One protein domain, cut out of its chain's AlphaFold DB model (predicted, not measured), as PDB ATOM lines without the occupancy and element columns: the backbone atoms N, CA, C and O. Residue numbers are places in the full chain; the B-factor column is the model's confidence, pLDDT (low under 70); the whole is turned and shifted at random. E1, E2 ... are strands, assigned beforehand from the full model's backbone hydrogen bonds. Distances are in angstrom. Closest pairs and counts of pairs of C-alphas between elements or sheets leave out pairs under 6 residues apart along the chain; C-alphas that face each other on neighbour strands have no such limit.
ATOM      1  N   GLU A 124     173.835 202.762 215.502       77.31
ATOM      2  CA  GLU A 124     174.680 203.174 216.634       77.31
ATOM      3  C   GLU A 124     174.636 204.695 216.875       77.31
ATOM      4  O   GLU A 124     174.795 205.147 218.009       77.31
ATOM      5  N   ASP A 125     174.336 205.469 215.829       75.06
ATOM      6  CA  ASP A 125     174.200 206.927 215.850       75.06
ATOM      7  C   ASP A 125     172.727 207.388 215.830       75.06
ATOM      8  O   ASP A 125     172.433 208.568 215.588       75.06
ATOM      9  N   GLY A 126     171.793 206.461 216.072       71.06
ATOM     10  CA  GLY A 126     170.352 206.710 216.124       71.06
ATOM     11  C   GLY A 126     169.689 206.946 214.765       71.06
ATOM     12  O   GLY A 126     168.581 207.474 214.743       71.06
ATOM     13  N   ALA A 127     170.349 206.590 213.660       74.00
ATOM     14  CA  ALA A 127     169.771 206.651 212.321       74.00
ATOM     15  C   ALA A 127     169.144 205.306 211.932       74.00
ATOM     16  O   ALA A 127     169.652 204.243 212.293       74.00
ATOM     17  N   VAL A 128     168.067 205.364 211.153       76.50
ATOM     18  CA  VAL A 128     167.389 204.196 210.580       76.50
ATOM     19  C   VAL A 128     167.407 204.343 209.062       76.50
ATOM     20  O   VAL A 128     167.135 205.425 208.534       76.50
ATOM     21  N   PHE A 129     167.786 203.279 208.354       86.00
ATOM     22  CA  PHE A 129     167.625 203.216 206.903       86.00
ATOM     23  C   PHE A 129     166.203 202.778 206.562       86.00
ATOM     24  O   PHE A 129     165.553 202.085 207.337       86.00
ATOM     25  N   ARG A 130     165.739 203.157 205.377       81.62
ATOM     26  CA  ARG A 130     164.497 202.659 204.786       81.62
ATOM     27  C   ARG A 130     164.810 201.841 203.551       81.62
ATOM     28  O   ARG A 130     165.708 202.215 202.794       81.62
ATOM     29  N   LEU A 131     164.076 200.753 203.349       84.44
ATOM     30  CA  LEU A 131     164.101 199.981 202.105       84.44
ATOM     31  C   LEU A 131     162.770 200.170 201.391       84.44
ATOM     32  O   LEU A 131     161.725 199.921 201.966       84.44
ATOM     33  N   ASP A 132     162.778 200.516 200.110       74.44
ATOM     34  CA  ASP A 132     161.533 200.517 199.328       74.44
ATOM     35  C   ASP A 132     160.879 199.121 199.226       74.44
ATOM     36  O   ASP A 132     159.667 199.018 199.058       74.44
ATOM     37  N   ASN A 133     161.665 198.047 199.356       76.50
ATOM     38  CA  ASN A 133     161.195 196.668 199.411       76.50
ATOM     39  C   ASN A 133     162.037 195.842 200.400       76.50
ATOM     40  O   ASN A 133     163.242 195.666 200.199       76.50
ATOM     41  N   VAL A 134     161.406 195.290 201.444       82.81
ATOM     42  CA  VAL A 134     162.097 194.511 202.494       82.81
ATOM     43  C   VAL A 134     162.166 193.006 202.192       82.81
ATOM     44  O   VAL A 134     162.543 192.212 203.055       82.81
ATOM     45  N   THR A 135     161.823 192.579 200.972       79.25
ATOM     46  CA  THR A 135     161.719 191.152 200.607       79.25
ATOM     47  C   THR A 135     162.236 190.811 199.206       79.25
ATOM     48  O   THR A 135     162.269 191.647 198.300       79.25
ATOM     49  N   GLY A 136     162.604 189.547 198.975       77.31
ATOM     50  CA  GLY A 136     162.991 189.067 197.644       77.31
ATOM     51  C   GLY A 136     163.134 187.553 197.521       77.31
ATOM     52  O   GLY A 136     163.158 186.849 198.524       77.31
ATOM     53  N   PRO A 137     163.251 187.005 196.301       75.44
ATOM     54  CA  PRO A 137     163.433 185.573 196.124       75.44
ATOM     55  C   PRO A 137     164.824 185.146 196.597       75.44
ATOM     56  O   PRO A 137     165.804 185.867 196.431       75.44
ATOM     57  N   SER A 138     164.934 183.928 197.121       80.06
ATOM     58  CA  SER A 138     166.185 183.294 197.573       80.06
ATOM     59  C   SER A 138     167.251 183.179 196.475       80.06
ATOM     60  O   SER A 138     168.435 183.031 196.770       80.06
ATOM     61  N   THR A 139     166.871 183.308 195.204       79.69
ATOM     62  CA  THR A 139     167.798 183.426 194.069       79.69
ATOM     63  C   THR A 139     168.506 184.782 193.992       79.69
ATOM     64  O   THR A 139     169.473 184.907 193.242       79.69
ATOM     65  N   GLY A 140     168.065 185.777 194.766       80.69
ATOM     66  CA  GLY A 140     168.541 187.156 194.717       80.69
ATOM     67  C   GLY A 140     167.986 187.935 193.527       80.69
ATOM     68  O   GLY A 140     167.065 187.497 192.840       80.69
ATOM     69  N   GLY A 141     168.587 189.092 193.266       76.50
ATOM     70  CA  GLY A 141     168.299 189.945 192.118       76.50
ATOM     71  C   GLY A 141     167.247 191.029 192.367       76.50
ATOM     72  O   GLY A 141     166.911 191.761 191.438       76.50
ATOM     73  N   THR A 142     166.726 191.164 193.586       77.56
ATOM     74  CA  THR A 142     165.807 192.257 193.923       77.56
ATOM     75  C   THR A 142     166.573 193.571 193.940       77.56
ATOM     76  O   THR A 142     167.485 193.733 194.751       77.56
ATOM     77  N   GLU A 143     166.208 194.507 193.067       80.88
ATOM     78  CA  GLU A 143     166.623 195.902 193.199       80.88
ATOM     79  C   GLU A 143     165.898 196.515 194.397       80.88
ATOM     80  O   GLU A 143     164.669 196.511 194.459       80.88
ATOM     81  N   VAL A 144     166.681 196.991 195.358       82.81
ATOM     82  CA  VAL A 144     166.209 197.685 196.545       82.81
ATOM     83  C   VAL A 144     166.881 199.039 196.644       82.81
ATOM     84  O   VAL A 144     168.087 199.191 196.413       82.81
ATOM     85  N   THR A 145     166.102 200.030 197.026       87.06
ATOM     86  CA  THR A 145     166.569 201.381 197.263       87.06
ATOM     87  C   THR A 145     166.676 201.615 198.757       87.06
ATOM     88  O   THR A 145     165.680 201.537 199.468       87.06
ATOM     89  N   LEU A 146     167.889 201.920 199.218       88.88
ATOM     90  CA  LEU A 146     168.145 202.321 200.592       88.88
ATOM     91  C   LEU A 146     168.127 203.839 200.697       88.88
ATOM     92  O   LEU A 146     168.860 204.534 199.983       88.88
ATOM     93  N   GLU A 147     167.328 204.337 201.630       86.62
ATOM     94  CA  GLU A 147     167.219 205.751 201.949       86.62
ATOM     95  C   GLU A 147     167.657 206.002 203.395       86.62
ATOM     96  O   GLU A 147     167.215 205.332 204.324       86.62
ATOM     97  N   ASN A 148     168.575 206.947 203.583       83.06
ATOM     98  CA  ASN A 148     168.953 207.463 204.890       83.06
ATOM     99  C   ASN A 148     168.246 208.804 205.087       83.06
ATOM    100  O   ASN A 148     168.668 209.823 204.542       83.06
ATOM    101  N   ILE A 149     167.187 208.792 205.893       67.94
ATOM    102  CA  ILE A 149     166.281 209.930 206.098       67.94
ATOM    103  C   ILE A 149     166.998 211.130 206.740       67.94
ATOM    104  O   ILE A 149     166.622 212.288 206.573       67.94
ATOM    105  N   GLU A 150     168.092 210.913 207.461       68.31
ATOM    106  CA  GLU A 150     168.826 212.018 208.081       68.31
ATOM    107  C   GLU A 150     169.859 212.650 207.130       68.31
ATOM    108  O   GLU A 150     170.424 213.706 207.425       68.31
ATOM    109  N   SER A 151     170.077 212.048 205.957       66.25
ATOM    110  CA  SER A 151     171.109 212.424 204.998       66.25
ATOM    111  C   SER A 151     170.492 212.861 203.675       66.25
ATOM    112  O   SER A 151     169.910 212.067 202.964       66.25
ATOM    113  N   HIS A 152     170.617 214.133 203.296       66.81
ATOM    114  CA  HIS A 152     169.959 214.629 202.071       66.81
ATOM    115  C   HIS A 152     170.857 215.496 201.189       66.81
ATOM    116  O   HIS A 152     170.719 215.535 199.964       66.81
ATOM    117  N   THR A 153     171.809 216.212 201.787       71.06
ATOM    118  CA  THR A 153     172.697 217.128 201.064       71.06
ATOM    119  C   THR A 153     174.106 217.081 201.639       71.06
ATOM    120  O   THR A 153     174.315 216.730 202.795       71.06
ATOM    121  N   SER A 154     175.099 217.415 200.815       78.56
ATOM    122  CA  SER A 154     176.485 217.525 201.272       78.56
ATOM    123  C   SER A 154     176.688 218.847 201.994       78.56
ATOM    124  O   SER A 154     176.516 219.919 201.414       78.56
ATOM    125  N   THR A 155     177.136 218.768 203.243       76.50
ATOM    126  CA  THR A 155     177.643 219.925 203.997       76.50
ATOM    127  C   THR A 155     179.102 220.247 203.652       76.50
ATOM    128  O   THR A 155     179.656 221.226 204.148       76.50
ATOM    129  N   ARG A 156     179.747 219.414 202.812       72.00
ATOM    130  CA  ARG A 156     181.210 219.346 202.611       72.00
ATOM    131  C   ARG A 156     182.007 219.166 203.911       72.00
ATOM    132  O   ARG A 156     183.196 219.464 203.943       72.00
ATOM    133  N   MET A 157     181.361 218.667 204.961       71.12
ATOM    134  CA  MET A 157     181.948 218.334 206.256       71.12
ATOM    135  C   MET A 157     181.549 216.897 206.641       71.12
ATOM    136  O   MET A 157     181.124 216.118 205.776       71.12
ATOM    137  N   THR A 158     181.709 216.558 207.922       69.94
ATOM    138  CA  THR A 158     181.233 215.316 208.536       69.94
ATOM    139  C   THR A 158     179.714 215.365 208.681       69.94
ATOM    140  O   THR A 158     179.184 216.070 209.539       69.94
ATOM    141  N   ASP A 159     179.016 214.651 207.809       76.00
ATOM    142  CA  ASP A 159     177.552 214.510 207.824       76.00
ATOM    143  C   ASP A 159     177.109 213.048 207.629       76.00
ATOM    144  O   ASP A 159     175.916 212.792 207.533       76.00
ATOM    145  N   ALA A 160     178.066 212.105 207.593       82.00
ATOM    146  CA  ALA A 160     177.821 210.663 207.541       82.00
ATOM    147  C   ALA A 160     176.845 210.234 206.417       82.00
ATOM    148  O   ALA A 160     176.025 209.329 206.570       82.00
ATOM    149  N   ASN A 161     176.948 210.900 205.263       88.56
ATOM    150  CA  ASN A 161     176.178 210.598 204.058       88.56
ATOM    151  C   ASN A 161     176.644 209.313 203.348       88.56
ATOM    152  O   ASN A 161     177.790 208.872 203.489       88.56
ATOM    153  N   PHE A 162     175.807 208.794 202.444       92.50
ATOM    154  CA  PHE A 162     176.269 207.858 201.422       92.50
ATOM    155  C   PHE A 162     177.204 208.566 200.441       92.50
ATOM    156  O   PHE A 162     176.850 209.567 199.806       92.50
ATOM    157  N   LEU A 163     178.421 208.042 200.304       93.19
ATOM    158  CA  LEU A 163     179.462 208.641 199.479       93.19
ATOM    159  C   LEU A 163     179.569 207.923 198.126       93.19
ATOM    160  O   LEU A 163     179.689 206.701 198.077       93.19
ATOM    161  N   PRO A 164     179.595 208.660 197.004       92.88
ATOM    162  CA  PRO A 164     179.715 208.064 195.679       92.88
ATOM    163  C   PRO A 164     181.081 207.398 195.503       92.88
ATOM    164  O   PRO A 164     182.115 207.993 195.815       92.88
ATOM    165  N   GLY A 165     181.121 206.217 194.891       89.81
ATOM    166  CA  GLY A 165     182.373 205.546 194.542       89.81
ATOM    167  C   GLY A 165     182.182 204.068 194.227       89.81
ATOM    168  O   GLY A 165     181.169 203.474 194.574       89.81
ATOM    169  N   SER A 166     183.173 203.443 193.590       90.00
ATOM    170  CA  SER A 166     183.132 202.004 193.272       90.00
ATOM    171  C   SER A 166     183.174 201.089 194.506       90.00
ATOM    172  O   SER A 166     182.885 199.893 194.398       90.00
ATOM    173  N   ASN A 167     183.565 201.649 195.652       93.25
ATOM    174  CA  ASN A 167     183.652 200.973 196.944       93.25
ATOM    175  C   ASN A 167     182.425 201.212 197.832       93.25
ATOM    176  O   ASN A 167     182.371 200.655 198.920       93.25
ATOM    177  N   LEU A 168     181.434 201.974 197.362       95.44
ATOM    178  CA  LEU A 168     180.125 202.002 197.999       95.44
ATOM    179  C   LEU A 168     179.458 200.638 197.782       95.44
ATOM    180  O   LEU A 168     179.286 200.191 196.639       95.44
ATOM    181  N   LYS A 169     179.145 199.947 198.878       96.06
ATOM    182  CA  LYS A 169     178.595 198.588 198.872       96.06
ATOM    183  C   LYS A 169     177.439 198.468 199.858       96.06
ATOM    184  O   LYS A 169     177.525 199.002 200.961       96.06
ATOM    185  N   CYS A 170     176.432 197.684 199.481       95.56
ATOM    186  CA  CYS A 170     175.500 197.080 200.432       95.56
ATOM    187  C   CYS A 170     175.965 195.662 200.760       95.56
ATOM    188  O   CYS A 170     176.608 195.008 199.933       95.56
ATOM    189  N   LYS A 171     175.624 195.161 201.940       94.44
ATOM    190  CA  LYS A 171     175.886 193.785 202.346       94.44
ATOM    191  C   LYS A 171     174.652 193.194 203.002       94.44
ATOM    192  O   LYS A 171     174.131 193.764 203.947       94.44
ATOM    193  N   PHE A 172     174.228 192.053 202.481       92.31
ATOM    194  CA  PHE A 172     173.085 191.275 202.937       92.31
ATOM    195  C   PHE A 172     173.654 190.063 203.681       92.31
ATOM    196  O   PHE A 172     174.253 189.192 203.042       92.31
ATOM    197  N   GLY A 173     173.587 190.064 205.015       88.38
ATOM    198  CA  GLY A 173     174.253 189.051 205.843       88.38
ATOM    199  C   GLY A 173     175.775 189.043 205.628       88.38
ATOM    200  O   GLY A 173     176.484 190.008 205.948       88.38
ATOM    201  N   SER A 174     176.317 187.974 205.037       88.62
ATOM    202  CA  SER A 174     177.740 187.850 204.684       88.62
ATOM    203  C   SER A 174     178.089 188.361 203.280       88.62
ATOM    204  O   SER A 174     179.262 188.646 203.012       88.62
ATOM    205  N   LYS A 175     177.112 188.522 202.378       93.50
ATOM    206  CA  LYS A 175     177.350 188.808 200.952       93.50
ATOM    207  C   LYS A 175     177.320 190.304 200.642       93.50
ATOM    208  O   LYS A 175     176.298 190.959 200.806       93.50
ATOM    209  N   ALA A 176     178.427 190.835 200.124       94.75
ATOM    210  CA  ALA A 176     178.535 192.229 199.687       94.75
ATOM    211  C   ALA A 176     178.268 192.394 198.180       94.75
ATOM    212  O   ALA A 176     178.825 191.663 197.357       94.75
ATOM    213  N   VAL A 177     177.484 193.408 197.815       95.12
ATOM    214  CA  VAL A 177     177.107 193.768 196.441       95.12
ATOM    215  C   VAL A 177     177.463 195.225 196.138       95.12
ATOM    216  O   VAL A 177     177.635 196.048 197.036       95.12
ATOM    217  N   ALA A 178     177.630 195.551 194.854       93.44
ATOM    218  CA  ALA A 178     177.838 196.935 194.439       93.44
ATOM    219  C   ALA A 178     176.578 197.770 194.690       93.44
ATOM    220  O   ALA A 178     175.482 197.311 194.384       93.44
ATOM    221  N   ALA A 179     176.760 198.983 195.206       93.25
ATOM    222  CA  ALA A 179     175.697 199.967 195.309       93.25
ATOM    223  C   ALA A 179     175.832 201.003 194.187       93.25
ATOM    224  O   ALA A 179     176.935 201.472 193.884       93.25
ATOM    225  N   GLU A 180     174.712 201.381 193.589       92.25
ATOM    226  CA  GLU A 180     174.608 202.534 192.710       92.25
ATOM    227  C   GLU A 180     174.185 203.755 193.526       92.25
ATOM    228  O   GLU A 180     173.188 203.752 194.240       92.25
ATOM    229  N   TRP A 181     174.993 204.808 193.455       92.06
ATOM    230  CA  TRP A 181     174.743 206.041 194.189       92.06
ATOM    231  C   TRP A 181     173.815 206.954 193.387       92.06
ATOM    232  O   TRP A 181     174.157 207.336 192.264       92.06
ATOM    233  N   THR A 182     172.694 207.359 193.984       89.69
ATOM    234  CA  THR A 182     171.745 208.299 193.372       89.69
ATOM    235  C   THR A 182     171.986 209.711 193.887       89.69
ATOM    236  O   THR A 182     172.159 210.655 193.110       89.69
ATOM    237  N   ASN A 183     172.005 209.860 195.208       87.12
ATOM    238  CA  ASN A 183     172.328 211.100 195.899       87.12
ATOM    239  C   ASN A 183     172.893 210.775 197.296       87.12
ATOM    240  O   ASN A 183     173.073 209.617 197.653       87.12
ATOM    241  N   TYR A 184     173.195 211.798 198.094       88.69
ATOM    242  CA  TYR A 184     173.820 211.601 199.403       88.69
ATOM    243  C   TYR A 184     172.964 210.828 200.421       88.69
ATOM    244  O   TYR A 184     173.541 210.220 201.314       88.69
ATOM    245  N   GLY A 185     171.643 210.819 200.252       87.25
ATOM    246  CA  GLY A 185     170.688 210.087 201.080       87.25
ATOM    247  C   GLY A 185     170.173 208.793 200.490       87.25
ATOM    248  O   GLY A 185     169.487 208.056 201.180       87.25
ATOM    249  N   LYS A 186     170.467 208.508 199.218       89.00
ATOM    250  CA  LYS A 186     169.788 207.442 198.482       89.00
ATOM    251  C   LYS A 186     170.745 206.643 197.620       89.00
ATOM    252  O   LYS A 186     171.449 207.197 196.764       89.00
ATOM    253  N   ILE A 187     170.729 205.333 197.822       91.75
ATOM    254  CA  ILE A 187     171.526 204.361 197.077       91.75
ATOM    255  C   ILE A 187     170.641 203.201 196.641       91.75
ATOM    256  O   ILE A 187     169.616 202.928 197.252       91.75
ATOM    257  N   MET A 188     171.050 202.511 195.591       90.12
ATOM    258  CA  MET A 188     170.338 201.376 195.025       90.12
ATOM    259  C   MET A 188     171.253 200.158 195.038       90.12
ATOM    260  O   MET A 188     172.428 200.249 194.678       90.12
ATOM    261  N   CYS A 189     170.735 199.018 195.469       90.75
ATOM    262  CA  CYS A 189     171.475 197.776 195.614       90.75
ATOM    263  C   CYS A 189     170.660 196.617 195.055       90.75
ATOM    264  O   CYS A 189     169.441 196.620 195.121       90.75
ATOM    265  N   VAL A 190     171.339 195.608 194.515       86.50
ATOM    266  CA  VAL A 190     170.683 194.394 194.017       86.50
ATOM    267  C   VAL A 190     170.988 193.258 194.982       86.50
ATOM    268  O   VAL A 190     172.165 192.960 195.203       86.50
ATOM    269  N   SER A 191     169.960 192.640 195.569       87.75
ATOM    270  CA  SER A 191     170.134 191.568 196.550       87.75
ATOM    271  C   SER A 191     170.915 190.387 195.944       87.75
ATOM    272  O   SER A 191     170.691 190.008 194.792       87.75
ATOM    273  N   PRO A 192     171.891 189.803 196.657       91.50
ATOM    274  CA  PRO A 192     172.573 188.591 196.212       91.50
ATOM    275  C   PRO A 192     171.678 187.351 196.392       91.50
ATOM    276  O   PRO A 192     170.668 187.420 197.087       91.50
ATOM    277  N   PRO A 193     172.038 186.193 195.808       87.62
ATOM    278  CA  PRO A 193     171.428 184.924 196.192       87.62
ATOM    279  C   PRO A 193     171.589 184.673 197.694       87.62
ATOM    280  O   PRO A 193     172.668 184.920 198.244       87.62
ATOM    281  N   PHE A 194     170.531 184.170 198.329       86.75
ATOM    282  CA  PHE A 194     170.497 183.897 199.761       86.75
ATOM    283  C   PHE A 194     171.536 182.842 200.157       86.75
ATOM    284  O   PHE A 194     171.700 181.823 199.476       86.75
ATOM    285  N   ASP A 195     172.221 183.085 201.273       86.56
ATOM    286  CA  ASP A 195     173.133 182.136 201.902       86.56
ATOM    287  C   ASP A 195     172.464 181.556 203.162       86.56
ATOM    288  O   ASP A 195     172.230 182.307 204.107       86.56
ATOM    289  N   PRO A 196     172.148 180.248 203.210       81.38
ATOM    290  CA  PRO A 196     171.496 179.627 204.364       81.38
ATOM    291  C   PRO A 196     172.253 179.760 205.688       81.38
ATOM    292  O   PRO A 196     171.639 179.619 206.741       81.38
ATOM    293  N   ASP A 197     173.564 180.008 205.645       81.50
ATOM    294  CA  ASP A 197     174.376 180.215 206.849       81.50
ATOM    295  C   ASP A 197     174.166 181.610 207.477       81.50
ATOM    296  O   ASP A 197     174.560 181.820 208.625       81.50
ATOM    297  N   ASP A 198     173.551 182.547 206.746       81.38
ATOM    298  CA  ASP A 198     173.287 183.922 207.188       81.38
ATOM    299  C   ASP A 198     171.901 184.097 207.838       81.38
ATOM    300  O   ASP A 198     171.536 185.221 208.160       81.38
ATOM    301  N   ASP A 199     171.128 183.022 208.025       75.94
ATOM    302  CA  ASP A 199     169.782 183.098 208.608       75.94
ATOM    303  C   ASP A 199     169.816 183.555 210.079       75.94
ATOM    304  O   ASP A 199     170.327 182.851 210.959       75.94
ATOM    305  N   GLU A 200     169.277 184.745 210.349       71.19
ATOM    306  CA  GLU A 200     169.356 185.390 211.664       71.19
ATOM    307  C   GLU A 200     168.302 184.888 212.674       71.19
ATOM    308  O   GLU A 200     168.502 185.064 213.881       71.19
ATOM    309  N   ASP A 201     167.234 184.196 212.241       62.34
ATOM    310  CA  ASP A 201     166.217 183.633 213.149       62.34
ATOM    311  C   ASP A 201     165.716 182.230 212.749       62.34
ATOM    312  O   ASP A 201     164.700 182.045 212.078       62.34
ATOM    313  N   GLY A 202     166.365 181.201 213.302       51.84
ATOM    314  CA  GLY A 202     165.983 179.797 213.097       51.84
ATOM    315  C   GLY A 202     164.616 179.374 213.668       51.84
ATOM    316  O   GLY A 202     164.231 178.216 213.482       51.84
ATOM    317  N   ASN A 203     163.882 180.250 214.370       47.84
ATOM    318  CA  ASN A 203     162.549 179.969 214.922       47.84
ATOM    319  C   ASN A 203     161.401 180.685 214.186       47.84
ATOM    320  O   ASN A 203     160.254 180.261 214.350       47.84
ATOM    321  N   ALA A 204     161.678 181.711 213.378       50.41
ATOM    322  CA  ALA A 204     160.672 182.520 212.684       50.41
ATOM    323  C   ALA A 204     160.517 182.168 211.193       50.41
ATOM    324  O   ALA A 204     160.229 183.032 210.384       50.41
ATOM    325  N   GLY A 205     160.692 180.906 210.794       44.91
ATOM    326  CA  GLY A 205     160.277 180.395 209.475       44.91
ATOM    327  C   GLY A 205     160.790 181.117 208.212       44.91
ATOM    328  O   GLY A 205     160.300 180.793 207.130       44.91
ATOM    329  N   GLY A 206     161.735 182.055 208.297       54.38
ATOM    330  CA  GLY A 206     162.051 182.981 207.215       54.38
ATOM    331  C   GLY A 206     163.533 183.298 207.157       54.38
ATOM    332  O   GLY A 206     164.119 183.725 208.136       54.38
ATOM    333  N   THR A 207     164.100 183.108 205.973       72.81
ATOM    334  CA  THR A 207     165.484 183.378 205.594       72.81
ATOM    335  C   THR A 207     165.782 184.883 205.641       72.81
ATOM    336  O   THR A 207     165.690 185.563 204.618       72.81
ATOM    337  N   GLN A 208     166.058 185.424 206.829       81.56
ATOM    338  CA  GLN A 208     166.216 186.864 207.085       81.56
ATOM    339  C   GLN A 208     167.680 187.253 207.267       81.56
ATOM    340  O   GLN A 208     168.445 186.523 207.892       81.56
ATOM    341  N   VAL A 209     168.057 188.423 206.744       87.56
ATOM    342  CA  VAL A 209     169.405 188.981 206.913       87.56
ATOM    343  C   VAL A 209     169.363 190.476 207.209       87.56
ATOM    344  O   VAL A 209     168.576 191.211 206.610       87.56
ATOM    345  N   THR A 210     170.270 190.955 208.054       87.06
ATOM    346  CA  THR A 210     170.486 192.389 208.253       87.06
ATOM    347  C   THR A 210     171.216 193.001 207.052       87.06
ATOM    348  O   THR A 210     172.115 192.388 206.450       87.06
ATOM    349  N   VAL A 211     170.825 194.225 206.683       91.38
ATOM    350  CA  VAL A 211     171.441 194.988 205.592       91.38
ATOM    351  C   VAL A 211     172.411 196.035 206.138       91.38
ATOM    352  O   VAL A 211     172.032 196.968 206.844       91.38
ATOM    353  N   TYR A 212     173.676 195.910 205.740       93.25
ATOM    354  CA  TYR A 212     174.751 196.832 206.093       93.25
ATOM    355  C   TYR A 212     175.189 197.669 204.892       93.25
ATOM    356  O   TYR A 212     175.180 197.195 203.754       93.25
ATOM    357  N   VAL A 213     175.684 198.882 205.139       95.00
ATOM    358  CA  VAL A 213     176.259 199.752 204.101       95.00
ATOM    359  C   VAL A 213     177.674 200.173 204.478       95.00
ATOM    360  O   VAL A 213     177.957 200.466 205.636       95.00
ATOM    361  N   ALA A 214     178.570 200.219 203.492       95.38
ATOM    362  CA  ALA A 214     179.919 200.755 203.644       95.38
ATOM    363  C   ALA A 214     180.265 201.684 202.474       95.38
ATOM    364  O   ALA A 214     180.117 201.308 201.310       95.38
ATOM    365  N   ASN A 215     180.790 202.874 202.779       95.06
ATOM    366  CA  ASN A 215     181.298 203.827 201.780       95.06
ATOM    367  C   ASN A 215     182.658 203.397 201.183       95.06
ATOM    368  O   ASN A 215     183.059 203.868 200.116       95.06
ATOM    369  N   ASP A 216     183.374 202.511 201.876       93.31
ATOM    370  CA  ASP A 216     184.750 202.097 201.590       93.31
ATOM    371  C   ASP A 216     184.919 200.576 201.404       93.31
ATOM    372  O   ASP A 216     186.036 200.097 201.217       93.31
ATOM    373  N   ALA A 217     183.809 199.827 201.419       93.06
ATOM    374  CA  ALA A 217     183.732 198.366 201.390       93.06
ATOM    375  C   ALA A 217     184.344 197.630 202.603       93.06
ATOM    376  O   ALA A 217     184.479 196.403 202.563       93.06
ATOM    377  N   THR A 218     184.703 198.339 203.678       92.12
ATOM    378  CA  THR A 218     185.325 197.753 204.877       92.12
ATOM    379  C   THR A 218     184.636 198.133 206.180       92.12
ATOM    380  O   THR A 218     184.457 197.265 207.034       92.12
ATOM    381  N   ASN A 219     184.232 199.391 206.333       91.69
ATOM    382  CA  ASN A 219     183.562 199.911 207.519       91.69
ATOM    383  C   ASN A 219     182.046 199.786 207.334       91.69
ATOM    384  O   ASN A 219     181.385 200.689 206.822       91.69
ATOM    385  N   TRP A 220     181.527 198.610 207.690       93.31
ATOM    386  CA  TRP A 220     180.114 198.256 207.572       93.31
ATOM    387  C   TRP A 220     179.299 198.849 208.712       93.31
ATOM    388  O   TRP A 220     179.632 198.646 209.877       93.31
ATOM    389  N   VAL A 221     178.213 199.524 208.358       91.81
ATOM    390  CA  VAL A 221     177.269 200.125 209.297       91.81
ATOM    391  C   VAL A 221     175.913 199.456 209.155       91.81
ATOM    392  O   VAL A 221     175.436 199.263 208.037       91.81
ATOM    393  N   ASP A 222     175.318 199.106 210.292       89.88
ATOM    394  CA  ASP A 222     173.967 198.562 210.383       89.88
ATOM    395  C   ASP A 222     172.933 199.688 210.258       89.88
ATOM    396  O   ASP A 222     172.946 200.650 211.032       89.88
ATOM    397  N   GLY A 223     172.050 199.566 209.270       80.06
ATOM    398  CA  GLY A 223     170.936 200.484 209.045       80.06
ATOM    399  C   GLY A 223     169.724 200.259 209.936       80.06
ATOM    400  O   GLY A 223     168.757 201.006 209.823       80.06
ATOM    401  N   ASN A 224     169.751 199.224 210.776       80.94
ATOM    402  CA  ASN A 224     168.603 198.674 211.482       80.94
ATOM    403  C   ASN A 224     167.506 198.134 210.551       80.94
ATOM    404  O   ASN A 224     166.329 198.220 210.890       80.94
ATOM    405  N   VAL A 225     167.872 197.585 209.391       83.94
ATOM    406  CA  VAL A 225     166.905 197.062 208.417       83.94
ATOM    407  C   VAL A 225     167.189 195.606 208.093       83.94
ATOM    408  O   VAL A 225     168.337 195.223 207.855       83.94
ATOM    409  N   THR A 226     166.119 194.820 208.029       86.31
ATOM    410  CA  THR A 226     166.152 193.394 207.714       86.31
ATOM    411  C   THR A 226     165.564 193.157 206.328       86.31
ATOM    412  O   THR A 226     164.521 193.707 205.986       86.31
ATOM    413  N   PHE A 227     166.218 192.315 205.532       87.00
ATOM    414  CA  PHE A 227     165.712 191.845 204.246       87.00
ATOM    415  C   PHE A 227     165.337 190.364 204.341       87.00
ATOM    416  O   PHE A 227     166.144 189.541 204.778       87.00
ATOM    417  N   THR A 228     164.124 190.016 203.916       84.44
ATOM    418  CA  THR A 228     163.590 188.650 204.001       84.44
ATOM    419  C   THR A 228     163.614 187.967 202.638       84.44
ATOM    420  O   THR A 228     162.952 188.402 201.694       84.44
ATOM    421  N   TYR A 229     164.338 186.857 202.530       81.50
ATOM    422  CA  TYR A 229     164.302 186.006 201.346       81.50
ATOM    423  C   TYR A 229     163.103 185.040 201.377       81.50
ATOM    424  O   TYR A 229     162.650 184.643 202.449       81.50
ATOM    425  N   TYR A 230     162.599 184.628 200.209       75.00
ATOM    426  CA  TYR A 230     161.536 183.621 200.070       75.00
ATOM    427  C   TYR A 230     161.848 182.566 198.986       75.00
ATOM    428  O   TYR A 230     162.614 182.802 198.053       75.00
ATOM    429  N   ASP A 231     161.246 181.376 199.063       69.69
ATOM    430  CA  ASP A 231     161.559 180.231 198.179       69.69
ATOM    431  C   ASP A 231     160.745 180.154 196.865       69.69
ATOM    432  O   ASP A 231     160.959 179.263 196.042       69.69
ATOM    433  N   GLY A 232     159.816 181.090 196.650       59.94
ATOM    434  CA  GLY A 232     159.030 181.247 195.417       59.94
ATOM    435  C   GLY A 232     157.841 180.289 195.286       59.94
ATOM    436  O   GLY A 232     157.111 180.329 194.297       59.94
ATOM    437  N   THR A 233     157.570 179.429 196.272       57.97
ATOM    438  CA  THR A 233     156.507 178.411 196.149       57.97
ATOM    439  C   THR A 233     155.086 178.996 196.020       57.97
ATOM    440  O   THR A 233     154.228 178.381 195.372       57.97
ATOM    441  N   ASN A 234     154.863 180.220 196.525       56.44
ATOM    442  CA  ASN A 234     153.580 180.942 196.507       56.44
ATOM    443  C   ASN A 234     153.569 182.242 195.666       56.44
ATOM    444  O   ASN A 234     152.677 183.069 195.841       56.44
ATOM    445  N   GLY A 235     154.506 182.430 194.726       58.53
ATOM    446  CA  GLY A 235     154.532 183.621 193.858       58.53
ATOM    447  C   GLY A 235     155.239 184.849 194.440       58.53
ATOM    448  O   GLY A 235     155.142 185.916 193.846       58.53
ATOM    449  N   GLY A 236     155.955 184.674 195.558       65.19
ATOM    450  CA  GLY A 236     156.714 185.717 196.250       65.19
ATOM    451  C   GLY A 236     155.827 186.698 197.007       65.19
ATOM    452  O   GLY A 236     154.979 187.357 196.412       65.19
ATOM    453  N   GLY A 237     155.990 186.770 198.327       73.75
ATOM    454  CA  GLY A 237     155.364 187.812 199.128       73.75
ATOM    455  C   GLY A 237     156.265 189.028 199.189       73.75
ATOM    456  O   GLY A 237     157.481 188.892 199.286       73.75
ATOM    457  N   TYR A 238     155.663 190.208 199.121       77.06
ATOM    458  CA  TYR A 238     156.345 191.454 199.381       77.06
ATOM    459  C   TYR A 238     155.732 192.192 200.556       77.06
ATOM    460  O   TYR A 238     154.530 192.109 200.825       77.06
ATOM    461  N   VAL A 239     156.609 192.907 201.242       80.94
ATOM    462  CA  VAL A 239     156.287 193.863 202.288       80.94
ATOM    463  C   VAL A 239     157.047 195.132 201.919       80.94
ATOM    464  O   VAL A 239     158.252 195.084 201.664       80.94
ATOM    465  N   GLU A 240     156.332 196.242 201.790       83.12
ATOM    466  CA  GLU A 240     156.945 197.564 201.688       83.12
ATOM    467  C   GLU A 240     157.286 198.083 203.086       83.12
ATOM    468  O   GLU A 240     156.647 197.735 204.088       83.12
ATOM    469  N   ASP A 241     158.303 198.929 203.154       80.38
ATOM    470  CA  ASP A 241     158.554 199.744 204.336       80.38
ATOM    471  C   ASP A 241     157.562 200.923 204.340       80.38
ATOM    472  O   ASP A 241     157.183 201.415 203.268       80.38
ATOM    473  N   PRO A 242     157.069 201.375 205.505       84.56
ATOM    474  CA  PRO A 242     156.105 202.460 205.560       84.56
ATOM    475  C   PRO A 242     156.733 203.774 205.070       84.56
ATOM    476  O   PRO A 242     157.875 204.069 205.424       84.56
ATOM    477  N   PRO A 243     155.999 204.595 204.297       76.75
ATOM    478  CA  PRO A 243     156.468 205.914 203.915       76.75
ATOM    479  C   PRO A 243     156.532 206.827 205.142       76.75
ATOM    480  O   PRO A 243     155.662 206.760 206.017       76.75
ATOM    481  N   ASP A 244     157.517 207.725 205.152       67.75
ATOM    482  CA  ASP A 244     157.680 208.690 206.236       67.75
ATOM    483  C   ASP A 244     156.448 209.594 206.371       67.75
ATOM    484  O   ASP A 244     155.942 210.174 205.399       67.75
ATOM    485  N   SER A 245     156.008 209.781 207.611       74.62
ATOM    486  CA  SER A 245     154.939 210.705 207.963       74.62
ATOM    487  C   SER A 245     155.521 211.840 208.794       74.62
ATOM    488  O   SER A 245     155.771 211.698 209.989       74.62
ATOM    489  N   ALA A 246     155.671 213.018 208.180       67.75
ATOM    490  CA  ALA A 246     156.098 214.235 208.881       67.75
ATOM    491  C   ALA A 246     155.136 214.663 210.013       67.75
ATOM    492  O   ALA A 246     155.458 215.569 210.784       67.75
ATOM    493  N   ASP A 247     153.961 214.034 210.086       78.75
ATOM    494  CA  ASP A 247     152.960 214.246 211.125       78.75
ATOM    495  C   ASP A 247     153.201 213.371 212.374       78.75
ATOM    496  O   ASP A 247     152.651 213.686 213.432       78.75
ATOM    497  N   ASN A 248     154.034 212.323 212.287       85.62
ATOM    498  CA  ASN A 248     154.341 211.437 213.413       85.62
ATOM    499  C   ASN A 248     155.377 212.066 214.355       85.62
ATOM    500  O   ASN A 248     156.328 212.723 213.925       85.62
ATOM    501  N   THR A 249     155.216 211.856 215.665       88.56
ATOM    502  CA  THR A 249     156.159 212.412 216.655       88.56
ATOM    503  C   THR A 249     157.480 211.656 216.741       88.56
ATOM    504  O   THR A 249     158.524 212.281 216.939       88.56
ATOM    505  N   LEU A 250     157.439 210.337 216.563       86.44
ATOM    506  CA  LEU A 250     158.588 209.481 216.289       86.44
ATOM    507  C   LEU A 250     158.217 208.597 215.104       86.44
ATOM    508  O   LEU A 250     157.130 208.027 215.094       86.44
ATOM    509  N   ASP A 251     159.104 208.507 214.116       85.62
ATOM    510  CA  ASP A 251     158.897 207.713 212.907       85.62
ATOM    511  C   ASP A 251     159.974 206.628 212.804       85.62
ATOM    512  O   ASP A 251     160.990 206.780 212.128       85.62
ATOM    513  N   ASP A 252     159.789 205.555 213.568       85.25
ATOM    514  CA  ASP A 252     160.768 204.477 213.730       85.25
ATOM    515  C   ASP A 252     160.142 203.073 213.621       85.25
ATOM    516  O   ASP A 252     160.776 202.091 214.019       85.25
ATOM    517  N   LEU A 253     158.925 202.969 213.065       89.31
ATOM    518  CA  LEU A 253     158.320 201.691 212.686       89.31
ATOM    519  C   LEU A 253     159.166 201.051 211.582       89.31
ATOM    520  O   LEU A 253     159.502 201.705 210.597       89.31
ATOM    521  N   ILE A 254     159.499 199.777 211.747       85.75
ATOM    522  CA  ILE A 254     160.262 198.970 210.794       85.75
ATOM    523  C   ILE A 254     159.434 197.723 210.497       85.75
ATOM    524  O   ILE A 254     158.964 197.058 211.428       85.75
ATOM    525  N   THR A 255     159.246 197.411 209.216       89.12
ATOM    526  CA  THR A 255     158.516 196.219 208.768       89.12
ATOM    527  C   THR A 255     159.476 195.097 208.392       89.12
ATOM    528  O   THR A 255     160.609 195.321 207.963       89.12
ATOM    529  N   SER A 256     159.033 193.858 208.581       84.81
ATOM    530  CA  SER A 256     159.796 192.670 208.213       84.81
ATOM    531  C   SER A 256     158.867 191.496 207.880       84.81
ATOM    532  O   SER A 256     157.639 191.570 208.013       84.81
ATOM    533  N   GLY A 257     159.467 190.388 207.447       81.50
ATOM    534  CA  GLY A 257     158.753 189.163 207.117       81.50
ATOM    535  C   GLY A 257     158.368 189.063 205.644       81.50
ATOM    536  O   GLY A 257     158.818 189.833 204.800       81.50
ATOM    537  N   ASN A 258     157.561 188.057 205.323       79.31
ATOM    538  CA  ASN A 258     157.126 187.750 203.964       79.31
ATOM    539  C   ASN A 258     155.622 187.502 203.981       79.31
ATOM    540  O   ASN A 258     155.167 186.542 204.603       79.31
ATOM    541  N   PHE A 259     154.866 188.332 203.263       84.12
ATOM    542  CA  PHE A 259     153.416 188.211 203.232       84.12
ATOM    543  C   PHE A 259     152.981 186.887 202.581       84.12
ATOM    544  O   PHE A 259     153.332 186.589 201.439       84.12
ATOM    545  N   THR A 260     152.230 186.067 203.318       81.44
ATOM    546  CA  THR A 260     151.786 184.729 202.885       81.44
ATOM    547  C   THR A 260     150.350 184.677 202.376       81.44
ATOM    548  O   THR A 260     149.890 183.597 201.999       81.44
ATOM    549  N   GLY A 261     149.644 185.811 202.362       79.12
ATOM    550  CA  GLY A 261     148.268 185.904 201.880       79.12
ATOM    551  C   GLY A 261     148.129 185.665 200.369       79.12
ATOM    552  O   GLY A 261     149.034 185.174 199.693       79.12
ATOM    553  N   ASP A 262     146.978 186.026 199.804       78.19
ATOM    554  CA  ASP A 262     146.775 186.062 198.350       78.19
ATOM    555  C   ASP A 262     146.160 187.402 197.960       78.19
ATOM    556  O   ASP A 262     145.150 187.819 198.530       78.19
ATOM    557  N   GLY A 263     146.768 188.077 196.991       77.25
ATOM    558  CA  GLY A 263     146.400 189.425 196.589       77.25
ATOM    559  C   GLY A 263     147.195 190.500 197.323       77.25
ATOM    560  O   GLY A 263     148.264 190.252 197.875       77.25
ATOM    561  N   ARG A 264     146.672 191.725 197.272       79.56
ATOM    562  CA  ARG A 264     147.352 192.940 197.718       79.56
ATOM    563  C   ARG A 264     146.513 193.671 198.752       79.56
ATOM    564  O   ARG A 264     145.314 193.867 198.547       79.56
ATOM    565  N   TYR A 265     147.153 194.101 199.827       87.25
ATOM    566  CA  TYR A 265     146.519 194.769 200.955       87.25
ATOM    567  C   TYR A 265     147.426 195.869 201.503       87.25
ATOM    568  O   TYR A 265     148.605 195.941 201.174       87.25
ATOM    569  N   SER A 266     146.873 196.713 202.366       91.62
ATOM    570  CA  SER A 266     147.644 197.646 203.181       91.62
ATOM    571  C   SER A 266     147.496 197.279 204.650       91.62
ATOM    572  O   SER A 266     146.390 196.981 205.110       91.62
ATOM    573  N   PHE A 267     148.591 197.296 205.396       94.31
ATOM    574  CA  PHE A 267     148.522 197.368 206.847       94.31
ATOM    575  C   PHE A 267     148.363 198.821 207.261       94.31
ATOM    576  O   PHE A 267     149.020 199.696 206.712       94.31
ATOM    577  N   GLU A 268     147.515 199.062 208.252       94.56
ATOM    578  CA  GLU A 268     147.441 200.342 208.949       94.56
ATOM    579  C   GLU A 268     147.816 200.101 210.409       94.56
ATOM    580  O   GLU A 268     147.156 199.304 211.080       94.56
ATOM    581  N   VAL A 269     148.863 200.772 210.885       95.31
ATOM    582  CA  VAL A 269     149.393 200.693 212.254       95.31
ATOM    583  C   VAL A 269     149.240 202.067 212.898       95.31
ATOM    584  O   VAL A 269     149.614 203.062 212.291       95.31
ATOM    585  N   GLU A 270     148.685 202.145 214.106       95.19
ATOM    586  CA  GLU A 270     148.442 203.413 214.810       95.19
ATOM    587  C   GLU A 270     148.727 203.264 216.309       95.19
ATOM    588  O   GLU A 270     148.264 202.306 216.933       95.19
ATOM    589  N   ILE A 271     149.423 204.231 216.910       96.69
ATOM    590  CA  ILE A 271     149.611 204.308 218.364       96.69
ATOM    591  C   ILE A 271     148.271 204.610 219.043       96.69
ATOM    592  O   ILE A 271     147.669 205.663 218.820       96.69
ATOM    593  N   ASP A 272     147.808 203.706 219.911       95.94
ATOM    594  CA  ASP A 272     146.518 203.820 220.602       95.94
ATOM    595  C   ASP A 272     146.642 204.269 222.068       95.94
ATOM    596  O   ASP A 272     145.678 204.807 222.624       95.94
ATOM    597  N   SER A 273     147.819 204.131 222.690       96.12
ATOM    598  CA  SER A 273     148.116 204.713 224.004       96.12
ATOM    599  C   SER A 273     149.605 205.008 224.179       96.12
ATOM    600  O   SER A 273     150.453 204.175 223.882       96.12
ATOM    601  N   ALA A 274     149.921 206.152 224.791       92.25
ATOM    602  CA  ALA A 274     151.258 206.411 225.325       92.25
ATOM    603  C   ALA A 274     151.445 205.694 226.680       92.25
ATOM    604  O   ALA A 274     150.506 205.625 227.484       92.25
ATOM    605  N   GLY A 275     152.638 205.159 226.951       90.56
ATOM    606  CA  GLY A 275     152.907 204.284 228.090       90.56
ATOM    607  C   GLY A 275     154.384 203.931 228.302       90.56
ATOM    608  O   GLY A 275     155.299 204.677 227.973       90.56
ATOM    609  N   SER A 276     154.633 202.799 228.964       90.19
ATOM    610  CA  SER A 276     155.971 202.207 229.121       90.19
ATOM    611  C   SER A 276     155.846 200.676 229.140       90.19
ATOM    612  O   SER A 276     155.793 200.089 230.225       90.19
ATOM    613  N   PRO A 277     155.752 200.021 227.970       93.38
ATOM    614  CA  PRO A 277     155.850 200.597 226.621       93.38
ATOM    615  C   PRO A 277     154.574 201.339 226.181       93.38
ATOM    616  O   PRO A 277     153.515 201.175 226.796       93.38
ATOM    617  N   ASP A 278     154.685 202.159 225.135       97.06
ATOM    618  CA  ASP A 278     153.528 202.620 224.357       97.06
ATOM    619  C   ASP A 278     152.761 201.399 223.798       97.06
ATOM    620  O   ASP A 278     153.286 200.279 223.750       97.06
ATOM    621  N   THR A 279     151.511 201.588 223.381       97.06
ATOM    622  CA  THR A 279     150.730 200.551 222.694       97.06
ATOM    623  C   THR A 279     150.242 201.034 221.337       97.06
ATOM    624  O   THR A 279     150.017 202.227 221.124       97.06
ATOM    625  N   PHE A 280     150.076 200.083 220.423       97.12
ATOM    626  CA  PHE A 280     149.557 200.294 219.084       97.12
ATOM    627  C   PHE A 280     148.415 199.327 218.766       97.12
ATOM    628  O   PHE A 280     148.271 198.247 219.343       97.12
ATOM    629  N   LYS A 281     147.599 199.706 217.793       96.19
ATOM    630  CA  LYS A 281     146.592 198.865 217.147       96.19
ATOM    631  C   LYS A 281     146.919 198.788 215.664       96.19
ATOM    632  O   LYS A 281     147.524 199.700 215.105       96.19
ATOM    633  N   TRP A 282     146.483 197.723 215.015       96.69
ATOM    634  CA  TRP A 282     146.692 197.565 213.582       96.69
ATOM    635  C   TRP A 282     145.533 196.834 212.918       96.69
ATOM    636  O   TRP A 282     144.784 196.119 213.588       96.69
ATOM    637  N   ARG A 283     145.379 197.002 211.606       95.25
ATOM    638  CA  ARG A 283     144.443 196.226 210.777       95.25
ATOM    639  C   ARG A 283     145.036 195.926 209.403       95.25
ATOM    640  O   ARG A 283     145.881 196.675 208.925       95.25
ATOM    641  N   LEU A 284     144.549 194.856 208.776       94.12
ATOM    642  CA  LEU A 284     144.854 194.499 207.391       94.12
ATOM    643  C   LEU A 284     143.681 194.883 206.482       94.12
ATOM    644  O   LEU A 284     142.568 194.378 206.645       94.12
ATOM    645  N   GLY A 285     143.945 195.753 205.513       89.06
ATOM    646  CA  GLY A 285     142.968 196.291 204.577       89.06
ATOM    647  C   GLY A 285     142.028 197.328 205.196       89.06
ATOM    648  O   GLY A 285     141.789 197.376 206.404       89.06
ATOM    649  N   SER A 286     141.423 198.144 204.333       84.81
ATOM    650  CA  SER A 286     140.532 199.243 204.732       84.81
ATOM    651  C   SER A 286     139.240 198.783 205.425       84.81
ATOM    652  O   SER A 286     138.663 199.529 206.222       84.81
ATOM    653  N   GLU A 287     138.799 197.551 205.158       86.56
ATOM    654  CA  GLU A 287     137.650 196.898 205.805       86.56
ATOM    655  C   GLU A 287     138.052 196.017 207.004       86.56
ATOM    656  O   GLU A 287     137.192 195.421 207.657       86.56
ATOM    657  N   GLY A 288     139.350 195.936 207.310       86.31
ATOM    658  CA  GLY A 288     139.880 195.169 208.428       86.31
ATOM    659  C   GLY A 288     139.434 195.711 209.787       86.31
ATOM    660  O   GLY A 288     139.165 196.904 209.964       86.31
ATOM    661  N   ILE A 289     139.381 194.816 210.775       91.62
ATOM    662  CA  ILE A 289     139.088 195.159 212.170       91.62
ATOM    663  C   ILE A 289     140.412 195.447 212.878       91.62
ATOM    664  O   ILE A 289     141.328 194.631 212.805       91.62
ATOM    665  N   TYR A 290     140.493 196.576 213.585       95.12
ATOM    666  CA  TYR A 290     141.655 196.879 214.415       95.12
ATOM    667  C   TYR A 290     141.826 195.856 215.538       95.12
ATOM    668  O   TYR A 290     140.865 195.492 216.224       95.12
ATOM    669  N   THR A 291     143.072 195.453 215.761       95.94
ATOM    670  CA  THR A 291     143.492 194.783 216.991       95.94
ATOM    671  C   THR A 291     143.386 195.724 218.194       95.94
ATOM    672  O   THR A 291     143.005 196.890 218.081       95.94
ATOM    673  N   THR A 292     143.676 195.204 219.385       92.00
ATOM    674  CA  THR A 292     143.549 195.958 220.635       92.00
ATOM    675  C   THR A 292     144.882 196.028 221.364       92.00
ATOM    676  O   THR A 292     145.357 194.989 221.823       92.00
ATOM    677  N   SER A 293     145.422 197.242 221.509       90.75
ATOM    678  CA  SER A 293     146.501 197.628 222.433       90.75
ATOM    679  C   SER A 293     147.659 196.630 222.528       90.75
ATOM    680  O   SER A 293     147.965 196.094 223.596       90.75
ATOM    681  N   VAL A 294     148.296 196.372 221.389       96.38
ATOM    682  CA  VAL A 294     149.532 195.594 221.274       96.38
ATOM    683  C   VAL A 294     150.690 196.437 221.809       96.38
ATOM    684  O   VAL A 294     150.781 197.623 221.515       96.38
ATOM    685  N   ALA A 295     151.569 195.860 222.624       95.81
ATOM    686  CA  ALA A 295     152.708 196.591 223.175       95.81
ATOM    687  C   ALA A 295     153.750 196.908 222.089       95.81
ATOM    688  O   ALA A 295     154.148 196.012 221.348       95.81
ATOM    689  N   VAL A 296     154.229 198.153 222.042       95.38
ATOM    690  CA  VAL A 296     155.376 198.551 221.215       95.38
ATOM    691  C   VAL A 296     156.627 197.809 221.693       95.38
ATOM    692  O   VAL A 296     156.896 197.716 222.896       95.38
ATOM    693  N   SER A 297     157.397 197.274 220.748       92.88
ATOM    694  CA  SER A 297     158.552 196.415 221.004       92.88
ATOM    695  C   SER A 297     159.698 196.747 220.050       92.88
ATOM    696  O   SER A 297     159.472 197.014 218.872       92.88
ATOM    697  N   THR A 298     160.933 196.679 220.550       87.25
ATOM    698  CA  THR A 298     162.158 196.752 219.732       87.25
ATOM    699  C   THR A 298     162.538 195.414 219.095       87.25
ATOM    700  O   THR A 298     163.479 195.338 218.309       87.25
ATOM    701  N   VAL A 299     161.803 194.358 219.441       85.81
ATOM    702  CA  VAL A 299     161.891 193.012 218.865       85.81
ATOM    703  C   VAL A 299     160.650 192.760 218.011       85.81
ATOM    704  O   VAL A 299     159.573 193.264 218.344       85.81
ATOM    705  N   GLU A 300     160.812 191.959 216.958       87.00
ATOM    706  CA  GLU A 300     159.753 191.573 216.025       87.00
ATOM    707  C   GLU A 300     158.461 191.157 216.735       87.00
ATOM    708  O   GLU A 300     158.435 190.288 217.611       87.00
ATOM    709  N   THR A 301     157.376 191.813 216.339       91.88
ATOM    710  CA  THR A 301     156.011 191.521 216.759       91.88
ATOM    711  C   THR A 301     155.228 191.098 215.527       91.88
ATOM    712  O   THR A 301     154.946 191.917 214.653       91.88
ATOM    713  N   GLU A 302     154.879 189.814 215.461       90.75
ATOM    714  CA  GLU A 302     154.085 189.272 214.358       90.75
ATOM    715  C   GLU A 302     152.682 189.895 214.353       90.75
ATOM    716  O   GLU A 302     151.983 189.912 215.374       90.75
ATOM    717  N   LEU A 303     152.273 190.411 213.193       92.44
ATOM    718  CA  LEU A 303     150.924 190.904 212.953       92.44
ATOM    719  C   LEU A 303     150.035 189.737 212.501       92.44
ATOM    720  O   LEU A 303     149.251 189.196 213.280       92.44
ATOM    721  N   THR A 304     150.153 189.348 211.230       91.69
ATOM    722  CA  THR A 304     149.466 188.208 210.606       91.69
ATOM    723  C   THR A 304     150.087 187.907 209.243       91.69
ATOM    724  O   THR A 304     150.748 188.767 208.664       91.69
ATOM    725  N   GLU A 305     149.816 186.719 208.692       87.62
ATOM    726  CA  GLU A 305     150.231 186.325 207.333       87.62
ATOM    727  C   GLU A 305     151.742 186.491 207.091       87.62
ATOM    728  O   GLU A 305     152.157 186.948 206.029       87.62
ATOM    729  N   GLY A 306     152.563 186.166 208.095       84.44
ATOM    730  CA  GLY A 306     154.024 186.211 207.993       84.44
ATOM    731  C   GLY A 306     154.639 187.613 208.001       84.44
ATOM    732  O   GLY A 306     155.831 187.737 207.726       84.44
ATOM    733  N   VAL A 307     153.851 188.652 208.300       89.88
ATOM    734  CA  VAL A 307     154.312 190.044 208.409       89.88
ATOM    735  C   VAL A 307     154.505 190.419 209.870       89.88
ATOM    736  O   VAL A 307     153.605 190.219 210.693       89.88
ATOM    737  N   SER A 308     155.655 191.015 210.165       90.50
ATOM    738  CA  SER A 308     156.037 191.474 211.496       90.50
ATOM    739  C   SER A 308     156.449 192.940 211.467       90.50
ATOM    740  O   SER A 308     156.787 193.498 210.420       90.50
ATOM    741  N   VAL A 309     156.383 193.574 212.634       91.62
ATOM    742  CA  VAL A 309     156.877 194.934 212.835       91.62
ATOM    743  C   VAL A 309     157.654 195.049 214.135       91.62
ATOM    744  O   VAL A 309     157.394 194.334 215.107       91.62
ATOM    745  N   ARG A 310     158.549 196.027 214.185       90.12
ATOM    746  CA  ARG A 310     159.202 196.494 215.409       90.12
ATOM    747  C   ARG A 310     159.427 197.999 215.346       90.12
ATOM    748  O   ARG A 310     159.249 198.612 214.301       90.12
ATOM    749  N   PHE A 311     159.827 198.578 216.469       89.69
ATOM    750  CA  PHE A 311     160.068 200.010 216.612       89.69
ATOM    751  C   PHE A 311     161.498 200.269 217.091       89.69
ATOM    752  O   PHE A 311     162.090 199.439 217.786       89.69
ATOM    753  N   GLY A 312     162.063 201.426 216.751       84.38
ATOM    754  CA  GLY A 312     163.361 201.869 217.272       84.38
ATOM    755  C   GLY A 312     163.345 202.139 218.784       84.38
ATOM    756  O   GLY A 312     164.334 201.891 219.478       84.38
ATOM    757  N   SER A 313     162.207 202.585 219.317       88.38
ATOM    758  CA  SER A 313     161.976 202.888 220.727       88.38
ATOM    759  C   SER A 313     160.686 202.247 221.234       88.38
ATOM    760  O   SER A 313     159.699 202.125 220.524       88.38
ATOM    761  N   THR A 314     160.643 201.875 222.516       92.94
ATOM    762  CA  THR A 314     159.403 201.392 223.152       92.94
ATOM    763  C   THR A 314     158.502 202.510 223.681       92.94
ATOM    764  O   THR A 314     157.418 202.235 224.191       92.94
ATOM    765  N   THR A 315     158.983 203.755 223.671       93.31
ATOM    766  CA  THR A 315     158.310 204.920 224.270       93.31
ATOM    767  C   THR A 315     158.625 206.203 223.509       93.31
ATOM    768  O   THR A 315     159.731 206.342 222.990       93.31
ATOM    769  N   GLY A 316     157.740 207.193 223.594       90.75
ATOM    770  CA  GLY A 316     157.984 208.554 223.097       90.75
ATOM    771  C   GLY A 316     157.127 208.938 221.898       90.75
ATOM    772  O   GLY A 316     157.215 210.081 221.457       90.75
ATOM    773  N   HIS A 317     156.284 208.017 221.432       94.12
ATOM    774  CA  HIS A 317     155.294 208.276 220.401       94.12
ATOM    775  C   HIS A 317     154.088 209.025 220.978       94.12
ATOM    776  O   HIS A 317     153.837 209.032 222.192       94.12
ATOM    777  N   ALA A 318     153.291 209.625 220.102       94.50
ATOM    778  CA  ALA A 318     152.026 210.251 220.439       94.50
ATOM    779  C   ALA A 318     150.855 209.389 219.969       94.50
ATOM    780  O   ALA A 318     150.905 208.720 218.941       94.50
ATOM    781  N   VAL A 319     149.757 209.432 220.726       95.19
ATOM    782  CA  VAL A 319     148.507 208.778 220.318       95.19
ATOM    783  C   VAL A 319     148.040 209.372 218.991       95.19
ATOM    784  O   VAL A 319     147.840 210.585 218.902       95.19
ATOM    785  N   GLY A 320     147.823 208.507 218.001       91.25
ATOM    786  CA  GLY A 320     147.470 208.885 216.636       91.25
ATOM    787  C   GLY A 320     148.640 208.926 215.650       91.25
ATOM    788  O   GLY A 320     148.362 209.068 214.462       91.25
ATOM    789  N   ASP A 321     149.895 208.760 216.098       94.44
ATOM    790  CA  ASP A 321     151.010 208.464 215.186       94.44
ATOM    791  C   ASP A 321     150.652 207.196 214.398       94.44
ATOM    792  O   ASP A 321     150.227 206.195 214.992       94.44
ATOM    793  N   ALA A 322     150.751 207.260 213.072       92.88
ATOM    794  CA  ALA A 322     150.227 206.221 212.198       92.88
ATOM    795  C   ALA A 322     151.115 205.966 210.983       92.88
ATOM    796  O   ALA A 322     151.730 206.873 210.423       92.88
ATOM    797  N   TRP A 323     151.107 204.714 210.541       93.12
ATOM    798  CA  TRP A 323     151.840 204.225 209.387       93.12
ATOM    799  C   TRP A 323     150.929 203.356 208.535       93.12
ATOM    800  O   TRP A 323     150.097 202.604 209.051       93.12
ATOM    801  N   SER A 324     151.110 203.437 207.222       91.50
ATOM    802  CA  SER A 324     150.443 202.560 206.271       91.50
ATOM    803  C   SER A 324     151.466 202.018 205.297       91.50
ATOM    804  O   SER A 324     152.133 202.804 204.638       91.50
ATOM    805  N   PHE A 325     151.553 200.702 205.164       89.38
ATOM    806  CA  PHE A 325     152.473 200.058 204.227       89.38
ATOM    807  C   PHE A 325     151.765 198.956 203.449       89.38
ATOM    808  O   PHE A 325     150.802 198.349 203.933       89.38
ATOM    809  N   GLU A 326     152.208 198.729 202.218       87.88
ATOM    810  CA  GLU A 326     151.558 197.793 201.310       87.88
ATOM    811  C   GLU A 326     152.234 196.427 201.364       87.88
ATOM    812  O   GLU A 326     153.448 196.287 201.499       87.88
ATOM    813  N   VAL A 327     151.408 195.394 201.274       86.12
ATOM    814  CA  VAL A 327     151.838 194.004 201.212       86.12
ATOM    815  C   VAL A 327     151.133 193.336 200.056       86.12
ATOM    816  O   VAL A 327     149.996 193.674 199.702       86.12
ATOM    817  N   GLY A 328     151.774 192.340 199.477       80.81
ATOM    818  CA  GLY A 328     151.090 191.527 198.498       80.81
ATOM    819  C   GLY A 328     151.844 190.277 198.138       80.81
ATOM    820  O   GLY A 328     153.050 190.166 198.303       80.81
ATOM    821  N   SER A 329     151.097 189.296 197.689       78.62
ATOM    822  CA  SER A 329     151.617 187.983 197.355       78.62
ATOM    823  C   SER A 329     150.637 187.296 196.425       78.62
ATOM    824  O   SER A 329     149.524 187.769 196.171       78.62
ATOM    825  N   GLY A 330     151.055 186.151 195.911       76.44
ATOM    826  CA  GLY A 330     150.225 185.328 195.059       76.44
ATOM    827  C   GLY A 330     150.693 185.338 193.616       76.44
ATOM    828  O   GLY A 330     151.554 186.105 193.177       76.44
TER     829      GLY A 330
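Overview. This is residues 124 to 330 of the 599 residues of the protein "Hypothetical protein" of Prasinoderma singulare (UniProt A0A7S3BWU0). Two lobes of strands stand side by side along the longest axis. The first lobe, E1 to E8, is one sheet curled like part of a barrel and folded back on itself into two leaves; the second, E9 to E14, holds two small sheets of three strands, partly face to face, and E9 of this lobe comes close to E8 of the first. The printed part has 207 residues with no named helix and 14 named strands, E1 to E14 in order; the class is all strand, though under half of the residues, 87 of 207, are in named elements. The first sheet is mixed, in the order E1, E3, E6, E5, E4, E7, E8, E2; the others, E9, E13, E12 and E11, E10, E14, are antiparallel. The whole is compact, with a radius of gyration of the C-alphas of 17.0 A and spans of 48 by 43 by 27 A.

Along the chain. E1, residues 129 to 131, begins at C-alpha 129 at (167.625, 203.216, 206.903). E2 is residues 135 to 137 and E3 residues 143 to 148. E4 is residues 169 to 172, E5 residues 175 to 183, 23.4 A long, and E6 residues 186 to 190. E7, residues 207 to 214, is 22.7 A long; E8, residues 221 to 230, is 24.6 A from first to last C-alpha and bends by 74 degrees at residue 224. E9 is residues 253 to 257. E10, residues 263 to 273, is the longest strand by residues, 31.4 A from C-alpha 263 at (146.400, 189.425, 196.589). E11 is residues 279 to 284, E12 residues 301 to 304 and E13 residues 307 to 311. E14, residues 322 to 329, is 23.6 A long and ends at C-alpha 329 at (151.617, 187.983, 197.355).

Arrangement. In the strongly twisted sheet of eight strands, E1 and E3 are antiparallel, with N 130 and O 147 at 2.8 A. E3 and E6 are antiparallel at 152 degrees, with N 144 and O 189 at 2.8 A. E4, E5 and E6 form a meander, each strand the antiparallel neighbour of the one before; E4 and E5 are a hairpin, with N 177 and O 170 at 2.8 A, and so are E5 and E6, with N 188 and O 180 at 2.8 A. E3 to E6 and E4 to E7 are Greek keys, a meander whose first or last strand is joined by a fourth, the first of the four being the antiparallel neighbour of the last. The hairpin E7 and E8 has N 227 and O 209 at 2.8 A. E8 and the edge strand E2 are parallel at 46 degrees, with N 230 and O 136 at 2.8 A. In this folded sheet E1, E3 and E6 face E4, E7, E8 and E2, with E5 as the hinge; the closest C-alphas of E1 and E8, Phe 129 and Gly 223, are at 4.8 A. Between the sheet of eight strands and the sheet of E9, E13 and E12, the closest C-alphas of E8 and E9, those of Thr 228 and Gly 257, are 5.8 A apart. E9 and E13 have N 254 and O 310 at 2.8 A, and the hairpin E12 and E13 has N 303 and O 307 at 2.8 A. E10 and E14 have N 323 and O 269 at 2.8 A, and the hairpin E10 and E11 has N 281 and O 270 at 2.8 A.

Size, cuts and confidence. The C-alphas farthest apart, those of Arg 156 and Ile 289, are at 49.5 A. The printed part has no cut. The long links are E3 to E4, E6 to E7, E8 to E9 and E11 to E12; in the third, residues 238 to 239 pair antiparallel with residues 327 to 328 of E14. The mean pLDDT of the printed part is 84.6, and 19 residues are under 70, among them 149 to 152, 201 to 206 and 231 to 236.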